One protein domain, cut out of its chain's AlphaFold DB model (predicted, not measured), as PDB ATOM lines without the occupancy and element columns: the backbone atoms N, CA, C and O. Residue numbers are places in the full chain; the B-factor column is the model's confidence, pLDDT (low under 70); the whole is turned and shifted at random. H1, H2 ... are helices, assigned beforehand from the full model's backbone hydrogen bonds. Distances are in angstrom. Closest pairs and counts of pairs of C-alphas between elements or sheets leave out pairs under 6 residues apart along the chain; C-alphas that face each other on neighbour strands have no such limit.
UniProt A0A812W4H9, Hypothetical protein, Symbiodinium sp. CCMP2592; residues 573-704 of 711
ATOM      1  N   LEU A 573     -19.524 -40.693  97.377       85.31
ATOM      2  CA  LEU A 573     -18.645 -41.850  97.216       85.31
ATOM      3  C   LEU A 573     -18.934 -42.560  95.884       85.31
ATOM      4  O   LEU A 573     -18.002 -42.824  95.131       85.31
ATOM      5  N   TYR A 574     -20.204 -42.790  95.545       83.06
ATOM      6  CA  TYR A 574     -20.607 -43.429  94.290       83.06
ATOM      7  C   TYR A 574     -20.116 -42.672  93.046       83.06
ATOM      8  O   TYR A 574     -19.639 -43.293  92.101       83.06
ATOM      9  N   VAL A 575     -20.177 -41.338  93.050       83.75
ATOM     10  CA  VAL A 575     -19.733 -40.514  91.911       83.75
ATOM     11  C   VAL A 575     -18.208 -40.379  91.857       83.75
ATOM     12  O   VAL A 575     -17.621 -40.368  90.775       83.75
ATOM     13  N   THR A 576     -17.542 -40.295  93.010       85.56
ATOM     14  CA  THR A 576     -16.105 -39.976  93.087       85.56
ATOM     15  C   THR A 576     -15.216 -41.210  92.900       85.56
ATOM     16  O   THR A 576     -14.154 -41.118  92.283       85.56
ATOM     17  N   PHE A 577     -15.635 -42.383  93.386       86.44
ATOM     18  CA  PHE A 577     -14.843 -43.617  93.293       86.44
ATOM     19  C   PHE A 577     -14.499 -44.045  91.857       86.44
ATOM     20  O   PHE A 577     -13.339 -44.379  91.627       86.44
ATOM     21  N   PRO A 578     -15.418 -44.006  90.872       83.06
ATOM     22  CA  PRO A 578     -15.091 -44.310  89.477       83.06
ATOM     23  C   PRO A 578     -14.004 -43.397  88.896       83.06
ATOM     24  O   PRO A 578     -13.134 -43.856  88.157       83.06
ATOM     25  N   ILE A 579     -14.019 -42.112  89.260       87.06
ATOM     26  CA  ILE A 579     -13.028 -41.129  88.803       87.06
ATOM     27  C   ILE A 579     -11.658 -41.461  89.404       87.06
ATOM     28  O   ILE A 579     -10.669 -41.562  88.678       87.06
ATOM     29  N   LEU A 580     -11.606 -41.702  90.718       88.69
ATOM     30  CA  LEU A 580     -10.374 -42.090  91.413       88.69
ATOM     31  C   LEU A 580      -9.823 -43.432  90.918       88.69
ATOM     32  O   LEU A 580      -8.611 -43.578  90.768       88.69
ATOM     33  N   LEU A 581     -10.701 -44.394  90.621       88.81
ATOM     34  CA  LEU A 581     -10.330 -45.686  90.050       88.81
ATOM     35  C   LEU A 581      -9.628 -45.506  88.705       88.81
ATOM     36  O   LEU A 581      -8.570 -46.087  88.497       88.81
ATOM     37  N   ASN A 582     -10.176 -44.688  87.808       85.75
ATOM     38  CA  ASN A 582      -9.563 -44.455  86.500       85.75
ATOM     39  C   ASN A 582      -8.177 -43.801  86.624       85.75
ATOM     40  O   ASN A 582      -7.255 -44.183  85.904       85.75
ATOM     41  N   ILE A 583      -8.005 -42.875  87.573       89.94
ATOM     42  CA  ILE A 583      -6.698 -42.270  87.882       89.94
ATOM     43  C   ILE A 583      -5.717 -43.338  88.390       89.94
ATOM     44  O   ILE A 583      -4.583 -43.414  87.916       89.94
ATOM     45  N   PHE A 584      -6.157 -44.197  89.314       90.44
ATOM     46  CA  PHE A 584      -5.344 -45.296  89.837       90.44
ATOM     47  C   PHE A 584      -4.943 -46.298  88.747       90.44
ATOM     48  O   PHE A 584      -3.774 -46.663  88.663       90.44
ATOM     49  N   LEU A 585      -5.878 -46.714  87.889       87.50
ATOM     50  CA  LEU A 585      -5.606 -47.641  86.787       87.50
ATOM     51  C   LEU A 585      -4.647 -47.020  85.761       87.50
ATOM     52  O   LEU A 585      -3.739 -47.695  85.284       87.50
ATOM     53  N   SER A 586      -4.775 -45.723  85.470       87.19
ATOM     54  CA  SER A 586      -3.828 -45.003  84.610       87.19
ATOM     55  C   SER A 586      -2.409 -44.998  85.196       87.19
ATOM     56  O   SER A 586      -1.461 -45.341  84.490       87.19
ATOM     57  N   TRP A 587      -2.261 -44.711  86.492       92.62
ATOM     58  CA  TRP A 587      -0.971 -44.807  87.184       92.62
ATOM     59  C   TRP A 587      -0.415 -46.240  87.188       92.62
ATOM     60  O   TRP A 587       0.769 -46.448  86.913       92.62
ATOM     61  N   LEU A 588      -1.271 -47.232  87.446       88.25
ATOM     62  CA  LEU A 588      -0.901 -48.646  87.446       88.25
ATOM     63  C   LEU A 588      -0.400 -49.086  86.062       88.25
ATOM     64  O   LEU A 588       0.561 -49.846  85.986       88.25
ATOM     65  N   SER A 589      -0.984 -48.565  84.977       85.50
ATOM     66  CA  SER A 589      -0.488 -48.778  83.611       85.50
ATOM     67  C   SER A 589       0.973 -48.362  83.473       85.50
ATOM     68  O   SER A 589       1.816 -49.170  83.083       85.50
ATOM     69  N   SER A 590       1.292 -47.122  83.856       86.81
ATOM     70  CA  SER A 590       2.648 -46.574  83.767       86.81
ATOM     71  C   SER A 590       3.637 -47.342  84.643       86.81
ATOM     72  O   SER A 590       4.750 -47.625  84.206       86.81
ATOM     73  N   ALA A 591       3.225 -47.744  85.848       88.12
ATOM     74  CA  ALA A 591       4.053 -48.551  86.741       88.12
ATOM     75  C   ALA A 591       4.364 -49.941  86.159       88.12
ATOM     76  O   ALA A 591       5.436 -50.488  86.409       88.12
ATOM     77  N   LEU A 592       3.457 -50.510  85.361       87.81
ATOM     78  CA  LEU A 592       3.598 -51.851  84.800       87.81
ATOM     79  C   LEU A 592       4.407 -51.908  83.493       87.81
ATOM     80  O   LEU A 592       4.722 -53.010  83.043       87.81
ATOM     81  N   GLN A 593       4.791 -50.775  82.888       82.56
ATOM     82  CA  GLN A 593       5.441 -50.725  81.566       82.56
ATOM     83  C   GLN A 593       6.778 -51.487  81.484       82.56
ATOM     84  O   GLN A 593       7.039 -52.097  80.450       82.56
ATOM     85  N   GLY A 594       7.562 -51.564  82.563       81.69
ATOM     86  CA  GLY A 594       8.884 -52.216  82.573       81.69
ATOM     87  C   GLY A 594       8.932 -53.676  83.046       81.69
ATOM     88  O   GLY A 594      10.019 -54.242  83.122       81.69
ATOM     89  N   PHE A 595       7.798 -54.282  83.403       87.44
ATOM     90  CA  PHE A 595       7.760 -55.625  83.994       87.44
ATOM     91  C   PHE A 595       7.441 -56.730  82.980       87.44
ATOM     92  O   PHE A 595       6.751 -56.494  81.985       87.44
ATOM     93  N   ASP A 596       7.923 -57.940  83.288       89.25
ATOM     94  CA  ASP A 596       7.660 -59.167  82.531       89.25
ATOM     95  C   ASP A 596       6.162 -59.520  82.496       89.25
ATOM     96  O   ASP A 596       5.418 -59.246  83.444       89.25
ATOM     97  N   PHE A 597       5.720 -60.154  81.409       88.44
ATOM     98  CA  PHE A 597       4.310 -60.434  81.126       88.44
ATOM     99  C   PHE A 597       3.628 -61.244  82.239       88.44
ATOM    100  O   PHE A 597       2.502 -60.929  82.637       88.44
ATOM    101  N   GLY A 598       4.321 -62.243  82.800       86.31
ATOM    102  CA  GLY A 598       3.788 -63.051  83.900       86.31
ATOM    103  C   GLY A 598       3.548 -62.230  85.169       86.31
ATOM    104  O   GLY A 598       2.513 -62.370  85.825       86.31
ATOM    105  N   LEU A 599       4.467 -61.311  85.483       87.56
ATOM    106  CA  LEU A 599       4.342 -60.419  86.634       87.56
ATOM    107  C   LEU A 599       3.247 -59.365  86.416       87.56
ATOM    108  O   LEU A 599       2.496 -59.068  87.343       87.56
ATOM    109  N   VAL A 600       3.101 -58.850  85.193       89.31
ATOM    110  CA  VAL A 600       2.010 -57.936  84.817       89.31
ATOM    111  C   VAL A 600       0.648 -58.605  85.022       89.31
ATOM    112  O   VAL A 600      -0.226 -58.014  85.657       89.31
ATOM    113  N   CYS A 601       0.478 -59.852  84.575       88.94
ATOM    114  CA  CYS A 601      -0.759 -60.610  84.786       88.94
ATOM    115  C   CYS A 601      -1.061 -60.810  86.280       88.94
ATOM    116  O   CYS A 601      -2.195 -60.597  86.712       88.94
ATOM    117  N   LEU A 602      -0.053 -61.159  87.087       89.94
ATOM    118  CA  LEU A 602      -0.212 -61.319  88.535       89.94
ATOM    119  C   LEU A 602      -0.620 -60.003  89.216       89.94
ATOM    120  O   LEU A 602      -1.549 -59.986  90.023       89.94
ATOM    121  N   CYS A 603       0.029 -58.892  88.865       89.56
ATOM    122  CA  CYS A 603      -0.296 -57.568  89.396       89.56
ATOM    123  C   CYS A 603      -1.720 -57.130  89.028       89.56
ATOM    124  O   CYS A 603      -2.421 -56.580  89.876       89.56
ATOM    125  N   ILE A 604      -2.174 -57.410  87.801       89.88
ATOM    126  CA  ILE A 604      -3.549 -57.127  87.359       89.88
ATOM    127  C   ILE A 604      -4.559 -57.968  88.142       89.88
ATOM    128  O   ILE A 604      -5.584 -57.437  88.568       89.88
ATOM    129  N   VAL A 605      -4.268 -59.249  88.392       91.19
ATOM    130  CA  VAL A 605      -5.128 -60.108  89.220       91.19
ATOM    131  C   VAL A 605      -5.222 -59.565  90.644       91.19
ATOM    132  O   VAL A 605      -6.325 -59.425  91.161       91.19
ATOM    133  N   VAL A 606      -4.105 -59.191  91.272       90.88
ATOM    134  CA  VAL A 606      -4.101 -58.645  92.641       90.88
ATOM    135  C   VAL A 606      -4.829 -57.299  92.714       90.88
ATOM    136  O   VAL A 606      -5.699 -57.115  93.565       90.88
ATOM    137  N   ALA A 607      -4.524 -56.367  91.809       89.88
ATOM    138  CA  ALA A 607      -5.164 -55.054  91.776       89.88
ATOM    139  C   ALA A 607      -6.666 -55.165  91.480       89.88
ATOM    140  O   ALA A 607      -7.481 -54.546  92.166       89.88
ATOM    141  N   GLY A 608      -7.041 -56.000  90.507       90.12
ATOM    142  CA  GLY A 608      -8.430 -56.281  90.167       90.12
ATOM    143  C   GLY A 608      -9.186 -56.946  91.316       90.12
ATOM    144  O   GLY A 608     -10.335 -56.597  91.576       90.12
ATOM    145  N   MET A 609      -8.527 -57.828  92.070       90.31
ATOM    146  CA  MET A 609      -9.102 -58.467  93.248       90.31
ATOM    147  C   MET A 609      -9.428 -57.427  94.324       90.31
ATOM    148  O   MET A 609     -10.561 -57.360  94.794       90.31
ATOM    149  N   CYS A 610      -8.471 -56.557  94.655       89.56
ATOM    150  CA  CYS A 610      -8.682 -55.452  95.590       89.56
ATOM    151  C   CYS A 610      -9.815 -54.519  95.134       89.56
ATOM    152  O   CYS A 610     -10.663 -54.145  95.944       89.56
ATOM    153  N   CYS A 611      -9.864 -54.195  93.839       89.31
ATOM    154  CA  CYS A 611     -10.915 -53.367  93.250       89.31
ATOM    155  C   CYS A 611     -12.299 -54.011  93.397       89.31
ATOM    156  O   CYS A 611     -13.237 -53.339  93.807       89.31
ATOM    157  N   PHE A 612     -12.439 -55.314  93.137       89.75
ATOM    158  CA  PHE A 612     -13.727 -55.995  93.272       89.75
ATOM    159  C   PHE A 612     -14.173 -56.214  94.719       89.75
ATOM    160  O   PHE A 612     -15.371 -56.347  94.955       89.75
ATOM    161  N   LEU A 613     -13.271 -56.241  95.705       87.75
ATOM    162  CA  LEU A 613     -13.679 -56.299  97.116       87.75
ATOM    163  C   LEU A 613     -14.300 -54.990  97.618       87.75
ATOM    164  O   LEU A 613     -14.970 -55.005  98.650       87.75
ATOM    165  N   LEU A 614     -14.095 -53.877  96.911       85.19
ATOM    166  CA  LEU A 614     -14.654 -52.579  97.259       85.19
ATOM    167  C   LEU A 614     -16.044 -52.418  96.611       85.19
ATOM    168  O   LEU A 614     -16.133 -52.278  95.393       85.19
ATOM    169  N   PRO A 615     -17.142 -52.358  97.395       79.06
ATOM    170  CA  PRO A 615     -18.500 -52.223  96.859       79.06
ATOM    171  C   PRO A 615     -18.756 -51.035  95.907       79.06
ATOM    172  O   PRO A 615     -19.544 -51.213  94.981       79.06
ATOM    173  N   PRO A 616     -18.146 -49.838  96.081       80.69
ATOM    174  CA  PRO A 616     -18.424 -48.696  95.205       80.69
ATOM    175  C   PRO A 616     -17.678 -48.746  93.860       80.69
ATOM    176  O   PRO A 616     -17.823 -47.830  93.054       80.69
ATOM    177  N   VAL A 617     -16.852 -49.769  93.610       83.69
ATOM    178  CA  VAL A 617     -16.011 -49.846  92.412       83.69
ATOM    179  C   VAL A 617     -16.781 -50.488  91.248       83.69
ATOM    180  O   VAL A 617     -17.188 -51.650  91.343       83.69
ATOM    181  N   PRO A 618     -16.964 -49.784  90.114       82.94
ATOM    182  CA  PRO A 618     -17.564 -50.375  88.924       82.94
ATOM    183  C   PRO A 618     -16.613 -51.401  88.298       82.94
ATOM    184  O   PRO A 618     -15.413 -51.172  88.178       82.94
ATOM    185  N   GLY A 619     -17.152 -52.539  87.853       81.06
ATOM    186  CA  GLY A 619     -16.330 -53.614  87.289       81.06
ATOM    187  C   GLY A 619     -15.832 -53.371  85.864       81.06
ATOM    188  O   GLY A 619     -14.768 -53.857  85.496       81.06
ATOM    189  N   VAL A 620     -16.581 -52.603  85.068       84.38
ATOM    190  CA  VAL A 620     -16.301 -52.388  83.637       84.38
ATOM    191  C   VAL A 620     -14.903 -51.790  83.387       84.38
ATOM    192  O   VAL A 620     -14.172 -52.367  82.580       84.38
ATOM    193  N   PRO A 621     -14.458 -50.727  84.095       85.19
ATOM    194  CA  PRO A 621     -13.118 -50.167  83.896       85.19
ATOM    195  C   PRO A 621     -11.981 -51.147  84.202       85.19
ATOM    196  O   PRO A 621     -10.961 -51.126  83.521       85.19
ATOM    197  N   VAL A 622     -12.161 -52.041  85.182       88.62
ATOM    198  CA  VAL A 622     -11.147 -53.037  85.571       88.62
ATOM    199  C   VAL A 622     -10.945 -54.074  84.463       88.62
ATOM    200  O   VAL A 622      -9.808 -54.418  84.147       88.62
ATOM    201  N   TYR A 623     -12.029 -54.541  83.832       87.38
ATOM    202  CA  TYR A 623     -11.940 -55.493  82.718       87.38
ATOM    203  C   TYR A 623     -11.364 -54.862  81.454       87.38
ATOM    204  O   TYR A 623     -10.530 -55.482  80.798       87.38
ATOM    205  N   LEU A 624     -11.778 -53.635  81.125       86.38
ATOM    206  CA  LEU A 624     -11.236 -52.905  79.978       86.38
ATOM    207  C   LEU A 624      -9.736 -52.660  80.148       86.38
ATOM    208  O   LEU A 624      -8.962 -52.920  79.233       86.38
ATOM    209  N   PHE A 625      -9.317 -52.240  81.341       87.88
ATOM    210  CA  PHE A 625      -7.909 -52.059  81.675       87.88
ATOM    211  C   PHE A 625      -7.101 -53.360  81.553       87.88
ATOM    212  O   PHE A 625      -6.052 -53.375  80.907       87.88
ATOM    213  N   ALA A 626      -7.601 -54.460  82.130       86.56
ATOM    214  CA  ALA A 626      -6.956 -55.768  82.036       86.56
ATOM    215  C   ALA A 626      -6.850 -56.248  80.578       86.56
ATOM    216  O   ALA A 626      -5.802 -56.745  80.178       86.56
ATOM    217  N   GLY A 627      -7.902 -56.045  79.779       85.88
ATOM    218  CA  GLY A 627      -7.928 -56.363  78.352       85.88
ATOM    219  C   GLY A 627      -6.873 -55.606  77.555       85.88
ATOM    220  O   GLY A 627      -6.118 -56.227  76.815       85.88
ATOM    221  N   ILE A 628      -6.779 -54.290  77.751       85.56
ATOM    222  CA  ILE A 628      -5.835 -53.433  77.022       85.56
ATOM    223  C   ILE A 628      -4.387 -53.822  77.341       85.56
ATOM    224  O   ILE A 628      -3.605 -54.046  76.424       85.56
ATOM    225  N   ILE A 629      -4.020 -53.957  78.621       87.62
ATOM    226  CA  ILE A 629      -2.617 -54.205  78.995       87.62
ATOM    227  C   ILE A 629      -2.172 -55.639  78.693       87.62
ATOM    228  O   ILE A 629      -1.047 -55.844  78.238       87.62
ATOM    229  N   ILE A 630      -3.020 -56.639  78.945       88.81
ATOM    230  CA  ILE A 630      -2.657 -58.041  78.695       88.81
ATOM    231  C   ILE A 630      -2.577 -58.306  77.188       88.81
ATOM    232  O   ILE A 630      -1.673 -59.018  76.754       88.81
ATOM    233  N   ALA A 631      -3.472 -57.722  76.385       86.75
ATOM    234  CA  ALA A 631      -3.422 -57.880  74.934       86.75
ATOM    235  C   ALA A 631      -2.211 -57.170  74.305       86.75
ATOM    236  O   ALA A 631      -1.598 -57.733  73.401       86.75
ATOM    237  N   ASP A 632      -1.832 -55.993  74.813       84.12
ATOM    238  CA  ASP A 632      -0.683 -55.211  74.331       84.12
ATOM    239  C   ASP A 632       0.672 -55.855  74.685       84.12
ATOM    240  O   ASP A 632       1.593 -55.887  73.873       84.12
ATOM    241  N   LYS A 633       0.796 -56.437  75.886       83.81
ATOM    242  CA  LYS A 633       2.063 -57.006  76.383       83.81
ATOM    243  C   LYS A 633       2.270 -58.494  76.100       83.81
ATOM    244  O   LYS A 633       3.277 -59.055  76.539       83.81
ATOM    245  N   CYS A 634       1.335 -59.160  75.427       87.00
ATOM    246  CA  CYS A 634       1.419 -60.601  75.207       87.00
ATOM    247  C   CYS A 634       2.518 -60.961  74.189       87.00
ATOM    248  O   CYS A 634       2.434 -60.550  73.030       87.00
ATOM    249  N   PRO A 635       3.509 -61.801  74.553       83.44
ATOM    250  CA  PRO A 635       4.579 -62.198  73.633       83.44
ATOM    251  C   PRO A 635       4.101 -63.124  72.501       83.44
ATOM    252  O   PRO A 635       4.802 -63.288  71.508       83.44
ATOM    253  N   LEU A 636       2.917 -63.732  72.639       85.50
ATOM    254  CA  LEU A 636       2.309 -64.642  71.657       85.50
ATOM    255  C   LEU A 636       1.411 -63.913  70.638       85.50
ATOM    256  O   LEU A 636       0.713 -64.558  69.859       85.50
ATOM    257  N   GLY A 637       1.416 -62.576  70.650       85.50
ATOM    258  CA  GLY A 637       0.588 -61.740  69.787       85.50
ATOM    259  C   GLY A 637      -0.765 -61.374  70.400       85.50
ATOM    260  O   GLY A 637      -1.188 -61.903  71.433       85.50
ATOM    261  N   PHE A 638      -1.450 -60.443  69.733       84.19
ATOM    262  CA  PHE A 638      -2.691 -59.835  70.215       84.19
ATOM    263  C   PHE A 638      -3.814 -60.857  70.445       84.19
ATOM    264  O   PHE A 638      -4.505 -60.789  71.456       84.19
ATOM    265  N   GLU A 639      -3.973 -61.842  69.556       85.75
ATOM    266  CA  GLU A 639      -5.044 -62.848  69.645       85.75
ATOM    267  C   GLU A 639      -4.893 -63.745  70.880       85.75
ATOM    268  O   GLU A 639      -5.842 -63.949  71.642       85.75
ATOM    269  N   ALA A 640      -3.670 -64.223  71.131       86.62
ATOM    270  CA  ALA A 640      -3.350 -64.982  72.332       86.62
ATOM    271  C   ALA A 640      -3.489 -64.111  73.592       86.62
ATOM    272  O   ALA A 640      -4.014 -64.571  74.604       86.62
ATOM    273  N   GLY A 641      -3.080 -62.840  73.523       87.69
ATOM    274  CA  GLY A 641      -3.236 -61.873  74.611       87.69
ATOM    275  C   GLY A 641      -4.698 -61.593  74.966       87.69
ATOM    276  O   GLY A 641      -5.055 -61.607  76.142       87.69
ATOM    277  N   ALA A 642      -5.567 -61.433  73.966       85.44
ATOM    278  CA  ALA A 642      -7.005 -61.274  74.156       85.44
ATOM    279  C   ALA A 642      -7.635 -62.528  74.786       85.44
ATOM    280  O   ALA A 642      -8.413 -62.418  75.736       85.44
ATOM    281  N   GLY A 643      -7.247 -63.724  74.326       88.88
ATOM    282  CA  GLY A 643      -7.680 -64.991  74.924       88.88
ATOM    283  C   GLY A 643      -7.272 -65.123  76.396       88.88
ATOM    284  O   GLY A 643      -8.096 -65.478  77.245       88.88
ATOM    285  N   ILE A 644      -6.026 -64.767  76.724       90.44
ATOM    286  CA  ILE A 644      -5.520 -64.756  78.104       90.44
ATOM    287  C   ILE A 644      -6.268 -63.716  78.943       90.44
ATOM    288  O   ILE A 644      -6.662 -64.019  80.067       90.44
ATOM    289  N   ALA A 645      -6.533 -62.521  78.412       90.06
ATOM    290  CA  ALA A 645      -7.260 -61.476  79.128       90.06
ATOM    291  C   ALA A 645      -8.698 -61.889  79.476       90.06
ATOM    292  O   ALA A 645      -9.153 -61.641  80.595       90.06
ATOM    293  N   ILE A 646      -9.398 -62.565  78.558       90.31
ATOM    294  CA  ILE A 646     -10.744 -63.106  78.801       90.31
ATOM    295  C   ILE A 646     -10.698 -64.169  79.904       90.31
ATOM    296  O   ILE A 646     -11.488 -64.110  80.851       90.31
ATOM    297  N   ALA A 647      -9.753 -65.110  79.824       90.62
ATOM    298  CA  ALA A 647      -9.594 -66.157  80.830       90.62
ATOM    299  C   ALA A 647      -9.255 -65.575  82.214       90.62
ATOM    300  O   ALA A 647      -9.882 -65.933  83.213       90.62
ATOM    301  N   VAL A 648      -8.317 -64.626  82.274       89.81
ATOM    302  CA  VAL A 648      -7.925 -63.923  83.504       89.81
ATOM    303  C   VAL A 648      -9.100 -63.132  84.073       89.81
ATOM    304  O   VAL A 648      -9.368 -63.240  85.266       89.81
ATOM    305  N   GLY A 649      -9.844 -62.391  83.247       88.81
ATOM    306  CA  GLY A 649     -11.023 -61.637  83.677       88.81
ATOM    307  C   GLY A 649     -12.127 -62.534  84.246       88.81
ATOM    308  O   GLY A 649     -12.706 -62.218  85.289       88.81
ATOM    309  N   PHE A 650     -12.376 -63.683  83.613       89.44
ATOM    310  CA  PHE A 650     -13.347 -64.671  84.085       89.44
ATOM    311  C   PHE A 650     -12.945 -65.267  85.441       89.44
ATOM    312  O   PHE A 650     -13.734 -65.245  86.391       89.44
ATOM    313  N   ILE A 651     -11.701 -65.736  85.560       89.62
ATOM    314  CA  ILE A 651     -11.170 -66.315  86.802       89.62
ATOM    315  C   ILE A 651     -11.163 -65.267  87.920       89.62
ATOM    316  O   ILE A 651     -11.616 -65.545  89.030       89.62
ATOM    317  N   LEU A 652     -10.724 -64.044  87.620       90.31
ATOM    318  CA  LEU A 652     -10.716 -62.920  88.552       90.31
ATOM    319  C   LEU A 652     -12.111 -62.643  89.118       90.31
ATOM    320  O   LEU A 652     -12.259 -62.477  90.330       90.31
ATOM    321  N   LYS A 653     -13.149 -62.641  88.275       89.06
ATOM    322  CA  LYS A 653     -14.520 -62.407  88.737       89.06
ATOM    323  C   LYS A 653     -15.047 -63.552  89.596       89.06
ATOM    324  O   LYS A 653     -15.682 -63.292  90.616       89.06
ATOM    325  N   LEU A 654     -14.773 -64.800  89.222       88.31
ATOM    326  CA  LEU A 654     -15.167 -65.956  90.028       88.31
ATOM    327  C   LEU A 654     -14.503 -65.931  91.409       88.31
ATOM    328  O   LEU A 654     -15.191 -66.095  92.420       88.31
ATOM    329  N   MET A 655     -13.196 -65.653  91.464       88.00
ATOM    330  CA  MET A 655     -12.465 -65.498  92.724       88.00
ATOM    331  C   MET A 655     -13.021 -64.336  93.550       88.00
ATOM    332  O   MET A 655     -13.243 -64.492  94.751       88.00
ATOM    333  N   ALA A 656     -13.328 -63.203  92.911       88.69
ATOM    334  CA  ALA A 656     -13.955 -62.060  93.563       88.69
ATOM    335  C   ALA A 656     -15.300 -62.399  94.199       88.69
ATOM    336  O   ALA A 656     -15.495 -62.119  95.379       88.69
ATOM    337  N   CYS A 657     -16.198 -63.052  93.464       85.19
ATOM    338  CA  CYS A 657     -17.492 -63.471  93.993       85.19
ATOM    339  C   CYS A 657     -17.335 -64.453  95.166       85.19
ATOM    340  O   CYS A 657     -17.983 -64.284  96.200       85.19
ATOM    341  N   ALA A 658     -16.442 -65.439  95.046       87.38
ATOM    342  CA  ALA A 658     -16.181 -66.404  96.115       87.38
ATOM    343  C   ALA A 658     -15.624 -65.726  97.380       87.38
ATOM    344  O   ALA A 658     -16.083 -65.996  98.493       87.38
ATOM    345  N   MET A 659     -14.674 -64.801  97.227       86.69
ATOM    346  CA  MET A 659     -14.089 -64.067  98.350       86.69
ATOM    347  C   MET A 659     -15.064 -63.063  98.963       86.69
ATOM    348  O   MET A 659     -15.085 -62.934 100.183       86.69
ATOM    349  N   GLN A 660     -15.914 -62.401  98.178       85.88
ATOM    350  CA  GLN A 660     -16.990 -61.559  98.708       85.88
ATOM    351  C   GLN A 660     -17.958 -62.383  99.567       85.88
ATOM    352  O   GLN A 660     -18.282 -61.988 100.686       85.88
ATOM    353  N   GLN A 661     -18.371 -63.563  99.095       82.50
ATOM    354  CA  GLN A 661     -19.257 -64.449  99.852       82.50
ATOM    355  C   GLN A 661     -18.607 -64.948 101.151       82.50
ATOM    356  O   GLN A 661     -19.247 -64.926 102.201       82.50
ATOM    357  N   LYS A 662     -17.330 -65.346 101.111       83.25
ATOM    358  CA  LYS A 662     -16.627 -65.914 102.274       83.25
ATOM    359  C   LYS A 662     -16.090 -64.888 103.268       83.25
ATOM    360  O   LYS A 662     -16.235 -65.071 104.472       83.25
ATOM    361  N   LEU A 663     -15.464 -63.812 102.802       82.12
ATOM    362  CA  LEU A 663     -14.840 -62.820 103.684       82.12
ATOM    363  C   LEU A 663     -15.845 -61.808 104.228       82.12
ATOM    364  O   LEU A 663     -15.695 -61.358 105.364       82.12
ATOM    365  N   ILE A 664     -16.846 -61.447 103.423       80.38
ATOM    366  CA  ILE A 664     -17.832 -60.421 103.773       80.38
ATOM    367  C   ILE A 664     -19.157 -61.096 104.142       80.38
ATOM    368  O   ILE A 664     -19.628 -60.932 105.265       80.38
ATOM    369  N   GLY A 665     -19.724 -61.903 103.242       75.69
ATOM    370  CA  GLY A 665     -21.044 -62.520 103.419       75.69
ATOM    371  C   GLY A 665     -21.168 -63.388 104.676       75.69
ATOM    372  O   GLY A 665     -22.043 -63.142 105.502       75.69
ATOM    373  N   GLU A 666     -20.264 -64.353 104.868       81.00
ATOM    374  CA  GLU A 666     -20.297 -65.285 106.011       81.00
ATOM    375  C   GLU A 666     -20.147 -64.558 107.360       81.00
ATOM    376  O   GLU A 666     -20.861 -64.851 108.320       81.00
ATOM    377  N   ARG A 667     -19.286 -63.533 107.423       79.50
ATOM    378  CA  ARG A 667     -19.110 -62.712 108.633       79.50
ATOM    379  C   ARG A 667     -20.332 -61.850 108.939       79.50
ATOM    380  O   ARG A 667     -20.695 -61.706 110.104       79.50
ATOM    381  N   LEU A 668     -20.979 -61.287 107.917       77.25
ATOM    382  CA  LEU A 668     -22.213 -60.512 108.090       77.25
ATOM    383  C   LEU A 668     -23.399 -61.406 108.481       77.25
ATOM    384  O   LEU A 668     -24.265 -60.965 109.237       77.25
ATOM    385  N   GLY A 669     -23.399 -62.671 108.051       68.56
ATOM    386  CA  GLY A 669     -24.378 -63.685 108.448       68.56
ATOM    387  C   GLY A 669     -24.360 -64.033 109.940       68.56
ATOM    388  O   GLY A 669     -25.369 -64.500 110.461       68.56
ATOM    389  N   ALA A 670     -23.272 -63.750 110.663       77.19
ATOM    390  CA  ALA A 670     -23.216 -63.922 112.117       77.19
ATOM    391  C   ALA A 670     -23.974 -62.821 112.887       77.19
ATOM    392  O   ALA A 670     -24.356 -63.021 114.041       77.19
ATOM    393  N   ASN A 671     -24.216 -61.659 112.270       79.75
ATOM    394  CA  ASN A 671     -24.839 -60.522 112.942       79.75
ATOM    395  C   ASN A 671     -26.370 -60.653 112.963       79.75
ATOM    396  O   ASN A 671     -27.032 -60.593 111.924       79.75
ATOM    397  N   LEU A 672     -26.943 -60.774 114.166       74.00
ATOM    398  CA  LEU A 672     -28.379 -60.976 114.375       74.00
ATOM    399  C   LEU A 672     -29.242 -59.872 113.739       74.00
ATOM    400  O   LEU A 672     -30.323 -60.169 113.238       74.00
ATOM    401  N   THR A 673     -28.754 -58.628 113.720       75.00
ATOM    402  CA  THR A 673     -29.448 -57.462 113.147       75.00
ATOM    403  C   THR A 673     -29.562 -57.552 111.627       75.00
ATOM    404  O   THR A 673     -30.591 -57.215 111.051       75.00
ATOM    405  N   ILE A 674     -28.516 -58.053 110.964       73.19
ATOM    406  CA  ILE A 674     -28.508 -58.237 109.508       73.19
ATOM    407  C   ILE A 674     -29.418 -59.411 109.138       73.19
ATOM    408  O   ILE A 674     -30.213 -59.311 108.207       73.19
ATOM    409  N   ARG A 675     -29.380 -60.501 109.915       71.44
ATOM    410  CA  ARG A 675     -30.252 -61.667 109.699       71.44
ATOM    411  C   ARG A 675     -31.740 -61.332 109.824       71.44
ATOM    412  O   ARG A 675     -32.545 -61.851 109.050       71.44
ATOM    413  N   THR A 676     -32.111 -60.484 110.786       70.12
ATOM    414  CA  THR A 676     -33.498 -60.022 110.946       70.12
ATOM    415  C   THR A 676     -33.908 -59.036 109.858       70.12
ATOM    416  O   THR A 676     -35.024 -59.155 109.362       70.12
ATOM    417  N   GLN A 677     -33.022 -58.133 109.421       67.94
ATOM    418  CA  GLN A 677     -33.299 -57.201 108.315       67.94
ATOM    419  C   GLN A 677     -33.458 -57.894 106.956       67.94
ATOM    420  O   GLN A 677     -34.347 -57.533 106.191       67.94
ATOM    421  N   VAL A 678     -32.633 -58.904 106.662       65.75
ATOM    422  CA  VAL A 678     -32.728 -59.710 105.429       65.75
ATOM    423  C   VAL A 678     -33.935 -60.657 105.472       65.75
ATOM    424  O   VAL A 678     -34.382 -61.148 104.441       65.75
ATOM    425  N   GLY A 679     -34.503 -60.900 106.658       60.75
ATOM    426  CA  GLY A 679     -35.693 -61.729 106.804       60.75
ATOM    427  C   GLY A 679     -35.427 -63.193 106.469       60.75
ATOM    428  O   GLY A 679     -36.259 -63.826 105.831       60.75
ATOM    429  N   ILE A 680     -34.296 -63.754 106.912       63.97
ATOM    430  CA  ILE A 680     -33.880 -65.145 106.610       63.97
ATOM    431  C   ILE A 680     -34.966 -66.177 106.976       63.97
ATOM    432  O   ILE A 680     -35.092 -67.218 106.347       63.97
ATOM    433  N   ASN A 681     -35.810 -65.866 107.964       63.12
ATOM    434  CA  ASN A 681     -36.919 -66.722 108.388       63.12
ATOM    435  C   ASN A 681     -38.223 -66.523 107.595       63.12
ATOM    436  O   ASN A 681     -39.250 -67.087 107.973       63.12
ATOM    437  N   THR A 682     -38.220 -65.707 106.542       70.75
ATOM    438  CA  THR A 682     -39.409 -65.505 105.712       70.75
ATOM    439  C   THR A 682     -39.717 -66.764 104.890       70.75
ATOM    440  O   THR A 682     -38.793 -67.443 104.433       70.75
ATOM    441  N   PRO A 683     -41.006 -67.081 104.655       59.78
ATOM    442  CA  PRO A 683     -41.405 -68.260 103.881       59.78
ATOM    443  C   PRO A 683     -40.801 -68.284 102.473       59.78
ATOM    444  O   PRO A 683     -40.490 -69.348 101.958       59.78
ATOM    445  N   MET A 684     -40.597 -67.107 101.873       51.56
ATOM    446  CA  MET A 684     -40.017 -66.956 100.539       51.56
ATOM    447  C   MET A 684     -38.560 -67.428 100.478       51.56
ATOM    448  O   MET A 684     -38.194 -68.153  99.560       51.56
ATOM    449  N   ILE A 685     -37.735 -67.054 101.460       61.22
ATOM    450  CA  ILE A 685     -36.323 -67.460 101.501       61.22
ATOM    451  C   ILE A 685     -36.202 -68.949 101.838       61.22
ATOM    452  O   ILE A 685     -35.410 -69.646 101.210       61.22
ATOM    453  N   ARG A 686     -37.052 -69.464 102.735       60.53
ATOM    454  CA  ARG A 686     -37.111 -70.903 103.043       60.53
ATOM    455  C   ARG A 686     -37.582 -71.751 101.858       60.53
ATOM    456  O   ARG A 686     -37.029 -72.810 101.621       60.53
ATOM    457  N   ALA A 687     -38.527 -71.269 101.051       55.81
ATOM    458  CA  ALA A 687     -38.958 -71.968  99.835       55.81
ATOM    459  C   ALA A 687     -37.849 -72.047  98.764       55.81
ATOM    460  O   ALA A 687     -37.754 -73.041  98.037       55.81
ATOM    461  N   ILE A 688     -36.998 -71.015  98.683       54.66
ATOM    462  CA  ILE A 688     -35.792 -71.008  97.837       54.66
ATOM    463  C   ILE A 688     -34.744 -71.987  98.389       54.66
ATOM    464  O   ILE A 688     -34.123 -72.706  97.607       54.66
ATOM    465  N   GLU A 689     -34.579 -72.055  99.712       53.75
ATOM    466  CA  GLU A 689     -33.711 -73.027 100.398       53.75
ATOM    467  C   GLU A 689     -34.175 -74.479 100.171       53.75
ATOM    468  O   GLU A 689     -33.353 -75.354  99.897       53.75
ATOM    469  N   ASP A 690     -35.492 -74.709 100.164       52.31
ATOM    470  CA  ASP A 690     -36.131 -76.006  99.904       52.31
ATOM    471  C   ASP A 690     -36.196 -76.371  98.401       52.31
ATOM    472  O   ASP A 690     -36.662 -77.453  98.037       52.31
ATOM    473  N   GLY A 691     -35.719 -75.498  97.502       48.56
ATOM    474  CA  GLY A 691     -35.559 -75.791  96.071       48.56
ATOM    475  C   GLY A 691     -36.845 -75.796  95.233       48.56
ATOM    476  O   GLY A 691     -36.847 -76.341  94.130       48.56
ATOM    477  N   THR A 692     -37.939 -75.187  95.703       44.03
ATOM    478  CA  THR A 692     -39.242 -75.215  94.996       44.03
ATOM    479  C   THR A 692     -39.388 -74.175  93.878       44.03
ATOM    480  O   THR A 692     -40.294 -74.290  93.054       44.03
ATOM    481  N   VAL A 693     -38.480 -73.197  93.779       44.19
ATOM    482  CA  VAL A 693     -38.462 -72.185  92.707       44.19
ATOM    483  C   VAL A 693     -37.119 -72.247  91.984       44.19
ATOM    484  O   VAL A 693     -36.137 -71.640  92.407       44.19
ATOM    485  N   VAL A 694     -37.057 -73.011  90.893       38.69
ATOM    486  CA  VAL A 694     -35.820 -73.197  90.126       38.69
ATOM    487  C   VAL A 694     -35.781 -72.226  88.946       38.69
ATOM    488  O   VAL A 694     -36.551 -72.345  87.998       38.69
ATOM    489  N   SER A 695     -34.851 -71.269  88.996       35.72
ATOM    490  CA  SER A 695     -34.436 -70.488  87.826       35.72
ATOM    491  C   SER A 695     -33.552 -71.350  86.902       35.72
ATOM    492  O   SER A 695     -32.687 -72.073  87.411       35.72
ATOM    493  N   PRO A 696     -33.688 -71.264  85.563       38.69
ATOM    494  CA  PRO A 696     -32.943 -72.093  84.606       38.69
ATOM    495  C   PRO A 696     -31.411 -72.040  84.752       38.69
ATOM    496  O   PRO A 696     -30.733 -73.031  84.489       38.69
ATOM    497  N   CYS A 697     -30.850 -70.926  85.241       34.88
ATOM    498  CA  CYS A 697     -29.403 -70.795  85.460       34.88
ATOM    499  C   CYS A 697     -28.857 -71.701  86.578       34.88
ATOM    500  O   CYS A 697     -27.672 -72.031  86.572       34.88
ATOM    501  N   PHE A 698     -29.694 -72.129  87.529       33.59
ATOM    502  CA  PHE A 698     -29.256 -72.932  88.678       33.59
ATOM    503  C   PHE A 698     -29.060 -74.419  88.325       33.59
ATOM    504  O   PHE A 698     -28.215 -75.097  88.912       33.59
ATOM    505  N   VAL A 699     -29.780 -74.917  87.313       42.19
ATOM    506  CA  VAL A 699     -29.757 -76.331  86.886       42.19
ATOM    507  C   VAL A 699     -28.428 -76.711  86.220       42.19
ATOM    508  O   VAL A 699     -27.959 -77.841  86.367       42.19
ATOM    509  N   PHE A 700     -27.769 -75.767  85.540       36.78
ATOM    510  CA  PHE A 700     -26.489 -76.018  84.869       36.78
ATOM    511  C   PHE A 700     -25.355 -76.351  85.858       36.78
ATOM    512  O   PHE A 700     -24.482 -77.166  85.562       36.78
ATOM    513  N   TRP A 701     -25.400 -75.785  87.068       39.94
ATOM    514  CA  TRP A 701     -24.320 -75.896  88.053       39.94
ATOM    515  C   TRP A 701     -24.448 -77.103  88.992       39.94
ATOM    516  O   TRP A 701     -23.430 -77.638  89.433       39.94
ATOM    517  N   GLN A 702     -25.660 -77.619  89.234       36.19
ATOM    518  CA  GLN A 702     -25.849 -78.853  90.016       36.19
ATOM    519  C   GLN A 702     -25.244 -80.093  89.336       36.19
ATOM    520  O   GLN A 702     -24.834 -81.034  90.016       36.19
ATOM    521  N   ARG A 703     -25.127 -80.083  88.002       36.41
ATOM    522  CA  ARG A 703     -24.586 -81.204  87.215       36.41
ATOM    523  C   ARG A 703     -23.068 -81.397  87.372       36.41
ATOM    524  O   ARG A 703     -22.571 -82.466  87.038       36.41
ATOM    525  N   TRP A 704     -22.357 -80.406  87.919       34.78
ATOM    526  CA  TRP A 704     -20.899 -80.416  88.115       34.78
ATOM    527  C   TRP A 704     -20.450 -80.695  89.562       34.78
ATOM    528  O   TRP A 704     -19.281 -80.523  89.894       34.78
TER     529      TRP A 704
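AT A GLANCE: This is residues 573 to 704 of the 711 residues of the protein "Hypothetical protein" of Symbiodinium sp. CCMP2592 (UniProt A0A812W4H9). A loose up-and-down bundle of four helices, H1 to H4, makes the body; H1 lies at one side of it, and the long H4 runs on past the others. From the far end of H4 a tail with three short helices, H5, H6 and H7, folds back away from the bundle. The printed part has 132 residues, with seven named helices in the order H1 to H7 and no named strand, and its class is all helix. It is loose, with a radius of gyration of the C-alphas of 19.0 A, and spans 56 by 38 by 22 A.

IN THESE COORDINATES: H1, residues 573 to 592, begins at C-alpha 573 (-18.645, -41.850, 97.216) and is 27.4 A long. H2, residues 597 to 613, measures 24.4 A, and H3, residues 619 to 633, 21.7 A. H4, residues 638 to 669, is 44.1 A long and ends at C-alpha 669 (-24.378, -63.685, 108.448). H5 is residues 672 to 678, H6 683 to 689 and H7 696 to 702, with C-alpha 702 at (-25.849, -78.853, 90.016).

HOW THE PARTS SIT: H1 touches H3 with residues 582 to 589 alone, closest at the C-alphas of Leu 585 and Phe 625, 7.1 A. H2 and H3 form a helical hairpin, closest at the C-alphas of Gly 608 and Val 622, 6.2 A. H3, the hub, forms another with H4, where the C-alphas of Ala 631 and Gly 641 are closest, 4.0 A. H1 and H4 are apart. Every O i to N i+4 pair is within hydrogen-bond range in H2, H3, H5 and H6, against 14 of 16 in H1, 26 of 28 in H4 and 0 of 3 in H7, which has 1 of 4 O i to N i+3 pairs within range.

THE WHOLE: The farthest C-alphas, of Gly 594 and Pro 683, are 56.9 A apart. The printed part has no cut and no long link. pLDDT is under 70 at residues 669, 677 to 681 and 683 to 704.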